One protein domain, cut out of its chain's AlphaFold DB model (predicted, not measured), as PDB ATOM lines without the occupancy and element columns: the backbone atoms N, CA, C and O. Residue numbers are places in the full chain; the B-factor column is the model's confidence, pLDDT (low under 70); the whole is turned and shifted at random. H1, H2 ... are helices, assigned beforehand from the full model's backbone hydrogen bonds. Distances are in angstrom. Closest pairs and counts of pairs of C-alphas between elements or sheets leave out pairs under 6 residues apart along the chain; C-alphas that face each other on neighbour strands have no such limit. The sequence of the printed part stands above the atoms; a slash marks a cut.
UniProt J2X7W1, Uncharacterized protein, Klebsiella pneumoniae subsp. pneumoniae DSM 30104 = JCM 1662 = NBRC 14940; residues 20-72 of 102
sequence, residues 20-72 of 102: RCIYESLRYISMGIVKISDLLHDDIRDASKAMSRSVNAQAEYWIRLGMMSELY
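What this domain is: This is residues 20 to 72 of the 102 residues of an uncharacterized protein of Klebsiella pneumoniae subsp. pneumoniae DSM 30104 = JCM 1662 = NBRC 14940 (UniProt J2X7W1). A long helix, H3, has H2 lying across its first end, about perpendicular, and short H1 packed near its other end; a long link loops from H1 to H2, and residues 24 to 39 stick out free. The printed part has 53 residues with three named helices, H1, H2, H3 in chain order, and no named strand: all helix. It is only just compact, close to loose, with radius of gyration of the C-alphas 11.9 A and spans of 28 by 27 by 19 A.

Where its parts are: Find C-alpha 20 at (-7.422, 38.357, 32.510), where H1, residues 20 to 26, begins. H2 is residues 38 to 50, 18.6 A long. H3, residues 55 to 71, runs 24.5 A to C-alpha 71 at (-11.688, 34.966, 38.189).

How they stand to each other: H1 touches H3 at a steep tilt of 41 degrees, opposite ways; look at their closest C-alphas, Arg 20 and Met 67, 5.4 A apart. H2, with residues 44 to 48 alone, touches residues 55 to 59 of H3, about perpendicular at 82 degrees; their closest C-alphas, Ser 48 and Val 55, are 5.3 A apart. H1 and H2 are apart. Every O i to N i+4 pair is within hydrogen-bond range in H2 and H3, and 2 of 3 in H1.

The domain as a whole: The farthest C-alphas, Tyr 28 and Ala 50, are 30.6 A apart. The printed part has no cut; the link H1 to H2 is long, H2 to H3 tight. Residues 20 to 34 have pLDDT under 70.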
ATOM      1  N   ARG A  20      -7.424  37.086  31.765       55.06
ATOM      2  CA  ARG A  20      -7.422  38.357  32.510       55.06
ATOM      3  C   ARG A  20      -6.452  39.401  31.936       55.06
ATOM      4  O   ARG A  20      -6.822  40.570  31.830       55.06
ATOM      5  N   CYS A  21      -5.256  38.998  31.508       54.72
ATOM      6  CA  CYS A  21      -4.265  39.912  30.928       54.72
ATOM      7  C   CYS A  21      -4.683  40.452  29.550       54.72
ATOM      8  O   CYS A  21      -4.408  41.611  29.223       54.72
ATOM      9  N   ILE A  22      -5.402  39.645  28.766       60.19
ATOM     10  CA  ILE A  22      -5.961  40.058  27.472       60.19
ATOM     11  C   ILE A  22      -7.016  41.151  27.686       60.19
ATOM     12  O   ILE A  22      -7.056  42.133  26.948       60.19
ATOM     13  N   TYR A  23      -7.843  41.022  28.723       59.28
ATOM     14  CA  TYR A  23      -8.965  41.930  28.933       59.28
ATOM     15  C   TYR A  23      -8.619  43.246  29.631       59.28
ATOM     16  O   TYR A  23      -9.167  44.278  29.256       59.28
ATOM     17  N   GLU A  24      -7.706  43.260  30.608       55.56
ATOM     18  CA  GLU A  24      -7.244  44.540  31.178       55.56
ATOM     19  C   GLU A  24      -6.582  45.414  30.100       55.56
ATOM     20  O   GLU A  24      -6.781  46.626  30.062       55.56
ATOM     21  N   SER A  25      -5.906  44.784  29.134       49.88
ATOM     22  CA  SER A  25      -5.387  45.461  27.941       49.88
ATOM     23  C   SER A  25      -6.502  45.951  26.997       49.88
ATOM     24  O   SER A  25      -6.354  46.989  26.363       49.88
ATOM     25  N   LEU A  26      -7.643  45.255  26.917       50.84
ATOM     26  CA  LEU A  26      -8.815  45.653  26.115       50.84
ATOM     27  C   LEU A  26      -9.606  46.825  26.722       50.84
ATOM     28  O   LEU A  26     -10.319  47.520  26.001       50.84
ATOM     29  N   ARG A  27      -9.510  47.050  28.038       51.59
ATOM     30  CA  ARG A  27     -10.359  48.007  28.772       51.59
ATOM     31  C   ARG A  27      -9.943  49.475  28.605       51.59
ATOM     32  O   ARG A  27     -10.739  50.354  28.925       51.59
ATOM     33  N   TYR A  28      -8.724  49.749  28.130       48.59
ATOM     34  CA  TYR A  28      -8.124  51.095  28.159       48.59
ATOM     35  C   TYR A  28      -7.537  51.585  26.825       48.59
ATOM     36  O   TYR A  28      -6.859  52.610  26.793       48.59
ATOM     37  N   ILE A  29      -7.770  50.880  25.715       45.50
ATOM     38  CA  ILE A  29      -7.158  51.211  24.422       45.50
ATOM     39  C   ILE A  29      -8.255  51.364  23.351       45.50
ATOM     40  O   ILE A  29      -9.282  50.686  23.386       45.50
ATOM     41  N   SER A  30      -8.075  52.307  22.422       49.69
ATOM     42  CA  SER A  30      -8.956  52.516  21.266       49.69
ATOM     43  C   SER A  30      -8.517  51.615  20.103       49.69
ATOM     44  O   SER A  30      -7.519  51.902  19.458       49.69
ATOM     45  N   MET A  31      -9.287  50.545  19.867       54.00
ATOM     46  CA  MET A  31      -9.279  49.584  18.741       54.00
ATOM     47  C   MET A  31      -7.965  48.989  18.181       54.00
ATOM     48  O   MET A  31      -7.014  49.657  17.799       54.00
ATOM     49  N   GLY A  32      -7.962  47.673  17.956       54.59
ATOM     50  CA  GLY A  32      -6.828  46.929  17.394       54.59
ATOM     51  C   GLY A  32      -7.223  45.502  17.076       54.59
ATOM     52  O   GLY A  32      -8.412  45.189  17.037       54.59
ATOM     53  N   ILE A  33      -6.247  44.657  16.777       58.78
ATOM     54  CA  ILE A  33      -6.516  43.497  15.935       58.78
ATOM     55  C   ILE A  33      -5.884  42.248  16.544       58.78
ATOM     56  O   ILE A  33      -4.672  42.056  16.481       58.78
ATOM     57  N   VAL A  34      -6.723  41.373  17.091       66.94
ATOM     58  CA  VAL A  34      -6.354  40.011  17.478       66.94
ATOM     59  C   VAL A  34      -6.523  39.105  16.264       66.94
ATOM     60  O   VAL A  34      -7.631  38.888  15.773       66.94
ATOM     61  N   LYS A  35      -5.413  38.544  15.778       71.75
ATOM     62  CA  LYS A  35      -5.455  37.479  14.773       71.75
ATOM     63  C   LYS A  35      -5.770  36.154  15.470       71.75
ATOM     64  O   LYS A  35      -5.024  35.737  16.350       71.75
ATOM     65  N   ILE A  36      -6.837  35.493  15.038       79.38
ATOM     66  CA  ILE A  36      -7.191  34.119  15.422       79.38
ATOM     67  C   ILE A  36      -7.007  33.177  14.226       79.38
ATOM     68  O   ILE A  36      -6.848  33.647  13.095       79.38
ATOM     69  N   SER A  37      -6.972  31.864  14.464       86.94
ATOM     70  CA  SER A  37      -6.896  30.878  13.379       86.94
ATOM     71  C   SER A  37      -8.169  30.905  12.527       86.94
ATOM     72  O   SER A  37      -9.244  31.235  13.029       86.94
ATOM     73  N   ASP A  38      -8.060  30.542  11.245       84.94
ATOM     74  CA  ASP A  38      -9.227  30.510  10.352       84.94
ATOM     75  C   ASP A  38     -10.277  29.491  10.837       84.94
ATOM     76  O   ASP A  38     -11.464  29.796  10.824       84.94
ATOM     77  N   LEU A  39      -9.840  28.355  11.398       87.00
ATOM     78  CA  LEU A  39     -10.731  27.374  12.034       87.00
ATOM     79  C   LEU A  39     -11.541  27.989  13.185       87.00
ATOM     80  O   LEU A  39     -12.763  27.887  13.206       87.00
ATOM     81  N   LEU A  40     -10.879  28.695  14.111       85.31
ATOM     82  CA  LEU A  40     -11.573  29.330  15.234       85.31
ATOM     83  C   LEU A  40     -12.499  30.460  14.762       85.31
ATOM     84  O   LEU A  40     -13.546  30.705  15.357       85.31
ATOM     85  N   HIS A  41     -12.126  31.167  13.697       86.62
ATOM     86  CA  HIS A  41     -12.992  32.170  13.093       86.62
ATOM     87  C   HIS A  41     -14.285  31.544  12.542       86.62
ATOM     88  O   HIS A  41     -15.362  32.118  12.723       86.62
ATOM     89  N   ASP A  42     -14.192  30.385  11.888       90.25
ATOM     90  CA  ASP A  42     -15.355  29.658  11.376       90.25
ATOM     91  C   ASP A  42     -16.249  29.146  12.516       90.25
ATOM     92  O   ASP A  42     -17.459  29.383  12.485       90.25
ATOM     93  N   ASP A  43     -15.662  28.613  13.593       92.12
ATOM     94  CA  ASP A  43     -16.404  28.219  14.801       92.12
ATOM     95  C   ASP A  43     -17.157  29.408  15.431       92.12
ATOM     96  O   ASP A  43     -18.338  29.315  15.782       92.12
ATOM     97  N   ILE A  44     -16.500  30.572  15.549       90.25
ATOM     98  CA  ILE A  44     -17.135  31.795  16.070       90.25
ATOM     99  C   ILE A  44     -18.251  32.259  15.134       90.25
ATOM    100  O   ILE A  44     -19.300  32.706  15.608       90.25
ATOM    101  N   ARG A  45     -18.057  32.166  13.816       92.00
ATOM    102  CA  ARG A  45     -19.073  32.524  12.822       92.00
ATOM    103  C   ARG A  45     -20.309  31.636  12.943       92.00
ATOM    104  O   ARG A  45     -21.421  32.160  12.880       92.00
ATOM    105  N   ASP A  46     -20.147  30.334  13.129       95.06
ATOM    106  CA  ASP A  46     -21.285  29.425  13.259       95.06
ATOM    107  C   ASP A  46     -22.004  29.586  14.602       95.06
ATOM    108  O   ASP A  46     -23.235  29.686  14.632       95.06
ATOM    109  N   ALA A  47     -21.263  29.770  15.700       92.56
ATOM    110  CA  ALA A  47     -21.847  30.113  16.998       92.56
ATOM    111  C   ALA A  47     -22.619  31.446  16.956       92.56
ATOM    112  O   ALA A  47     -23.710  31.558  17.515       92.56
ATOM    113  N   SER A  48     -22.082  32.445  16.251       92.44
ATOM    114  CA  SER A  48     -22.713  33.755  16.045       92.44
ATOM    115  C   SER A  48     -24.078  33.634  15.363       92.44
ATOM    116  O   SER A  48     -25.034  34.261  15.827       92.44
ATOM    117  N   LYS A  49     -24.199  32.792  14.325       94.06
ATOM    118  CA  LYS A  49     -25.483  32.502  13.659       94.06
ATOM    119  C   LYS A  49     -26.464  31.818  14.611       94.06
ATOM    120  O   LYS A  49     -27.605  32.253  14.710       94.06
ATOM    121  N   ALA A  50     -26.020  30.781  15.322       96.06
ATOM    122  CA  ALA A  50     -26.869  30.017  16.240       96.06
ATOM    123  C   ALA A  50     -27.401  30.871  17.401       96.06
ATOM    124  O   ALA A  50     -28.511  30.665  17.881       96.06
ATOM    125  N   MET A  51     -26.605  31.844  17.844       91.56
ATOM    126  CA  MET A  51     -26.909  32.683  18.997       91.56
ATOM    127  C   MET A  51     -27.392  34.090  18.619       91.56
ATOM    128  O   MET A  51     -27.421  34.965  19.488       91.56
ATOM    129  N   SER A  52     -27.729  34.312  17.343       93.38
ATOM    130  CA  SER A  52     -28.301  35.555  16.806       93.38
ATOM    131  C   SER A  52     -27.554  36.827  17.223       93.38
ATOM    132  O   SER A  52     -28.153  37.809  17.658       93.38
ATOM    133  N   ARG A  53     -26.225  36.817  17.101       85.62
ATOM    134  CA  ARG A  53     -25.350  37.949  17.452       85.62
ATOM    135  C   ARG A  53     -24.286  38.167  16.385       85.62
ATOM    136  O   ARG A  53     -24.019  37.260  15.608       85.62
ATOM    137  N   SER A  54     -23.645  39.336  16.340       92.06
ATOM    138  CA  SER A  54     -22.523  39.558  15.411       92.06
ATOM    139  C   SER A  54     -21.313  38.685  15.772       92.06
ATOM    140  O   SER A  54     -21.151  38.279  16.924       92.06
ATOM    141  N   VAL A  55     -20.432  38.423  14.802       85.56
ATOM    142  CA  VAL A  55     -19.203  37.631  15.019       85.56
ATOM    143  C   VAL A  55     -18.314  38.285  16.089       85.56
ATOM    144  O   VAL A  55     -17.802  37.600  16.970       85.56
ATOM    145  N   ASN A  56     -18.213  39.619  16.087       84.50
ATOM    146  CA  ASN A  56     -17.479  40.360  17.117       84.50
ATOM    147  C   ASN A  56     -18.132  40.211  18.498       84.50
ATOM    148  O   ASN A  56     -17.437  39.901  19.459       84.50
ATOM    149  N   ALA A  57     -19.459  40.354  18.597       81.00
ATOM    150  CA  ALA A  57     -20.176  40.181  19.862       81.00
ATOM    151  C   ALA A  57     -20.075  38.737  20.391       81.00
ATOM    152  O   ALA A  57     -20.040  38.502  21.599       81.00
ATOM    153  N   GLN A  58     -20.005  37.745  19.499       90.62
ATOM    154  CA  GLN A  58     -19.747  36.354  19.867       90.62
ATOM    155  C   GLN A  58     -18.353  36.159  20.442       90.62
ATOM    156  O   GLN A  58     -18.211  35.478  21.457       90.62
ATOM    157  N   ALA A  59     -17.341  36.753  19.825       87.50
ATOM    158  CA  ALA A  59     -15.982  36.648  20.317       87.50
ATOM    159  C   ALA A  59     -15.778  37.411  21.634       87.50
ATOM    160  O   ALA A  59     -15.185  36.869  22.562       87.50
ATOM    161  N   GLU A  60     -16.352  38.610  21.767       83.31
ATOM    162  CA  GLU A  60     -16.368  39.361  23.027       83.31
ATOM    163  C   GLU A  60     -17.017  38.545  24.152       83.31
ATOM    164  O   GLU A  60     -16.461  38.447  25.247       83.31
ATOM    165  N   TYR A  61     -18.148  37.888  23.871       87.00
ATOM    166  CA  TYR A  61     -18.794  36.992  24.827       87.00
ATOM    167  C   TYR A  61     -17.855  35.878  25.303       87.00
ATOM    168  O   TYR A  61     -17.757  35.658  26.508       87.00
ATOM    169  N   TRP A  62     -17.163  35.185  24.392       89.56
ATOM    170  CA  TRP A  62     -16.250  34.094  24.750       89.56
ATOM    171  C   TRP A  62     -15.054  34.579  25.573       89.56
ATOM    172  O   TRP A  62     -14.701  33.935  26.559       89.56
ATOM    173  N   ILE A  63     -14.476  35.734  25.230       85.50
ATOM    174  CA  ILE A  63     -13.380  36.339  26.002       85.50
ATOM    175  C   ILE A  63     -13.863  36.692  27.413       85.50
ATOM    176  O   ILE A  63     -13.219  36.346  28.404       85.50
ATOM    177  N   ARG A  64     -15.023  37.347  27.526       83.12
ATOM    178  CA  ARG A  64     -15.579  37.754  28.821       83.12
ATOM    179  C   ARG A  64     -15.975  36.545  29.673       83.12
ATOM    180  O   ARG A  64     -15.754  36.557  30.881       83.12
ATOM    181  N   LEU A  65     -16.512  35.496  29.049       88.62
ATOM    182  CA  LEU A  65     -16.843  34.232  29.706       88.62
ATOM    183  C   LEU A  65     -15.593  33.528  30.245       88.62
ATOM    184  O   LEU A  65     -15.586  33.092  31.395       88.62
ATOM    185  N   GLY A  66     -14.538  33.438  29.432       85.06
ATOM    186  CA  GLY A  66     -13.272  32.831  29.833       85.06
ATOM    187  C   GLY A  66     -12.628  33.572  31.003       85.06
ATOM    188  O   GLY A  66     -12.270  32.947  31.994       85.06
ATOM    189  N   MET A  67     -12.601  34.907  30.962       84.19
ATOM    190  CA  MET A  67     -12.080  35.694  32.080       84.19
ATOM    191  C   MET A  67     -12.884  35.490  33.366       84.19
ATOM    192  O   MET A  67     -12.304  35.311  34.432       84.19
ATOM    193  N   MET A  68     -14.217  35.511  33.288       83.06
ATOM    194  CA  MET A  68     -15.053  35.259  34.464       83.06
ATOM    195  C   MET A  68     -14.820  33.853  35.029       83.06
ATOM    196  O   MET A  68     -14.846  33.685  36.241       83.06
ATOM    197  N   SER A  69     -14.545  32.869  34.168       88.69
ATOM    198  CA  SER A  69     -14.219  31.501  34.590       88.69
ATOM    199  C   SER A  69     -12.860  31.415  35.292       88.69
ATOM    200  O   SER A  69     -12.705  30.628  36.218       88.69
ATOM    201  N   GLU A  70     -11.884  32.237  34.893       84.31
ATOM    202  CA  GLU A  70     -10.594  32.344  35.590       84.31
ATOM    203  C   GLU A  70     -10.695  33.095  36.923       84.31
ATOM    204  O   GLU A  70     -10.008  32.748  37.879       84.31
ATOM    205  N   LEU A  71     -11.516  34.148  36.984       83.81
ATOM    206  CA  LEU A  71     -11.688  34.966  38.189       83.81
ATOM    207  C   LEU A  71     -12.510  34.269  39.274       83.81
ATOM    208  O   LEU A  71     -12.268  34.513  40.453       83.81
ATOM    209  N   TYR A  72     -13.468  33.439  38.867       87.75
ATOM    210  CA  TYR A  72     -14.404  32.750  39.749       87.75
ATOM    211  C   TYR A  72     -14.413  31.242  39.443       87.75
ATOM    212  O   TYR A  72     -15.415  30.725  38.938       87.75
TER     213      TYR A  72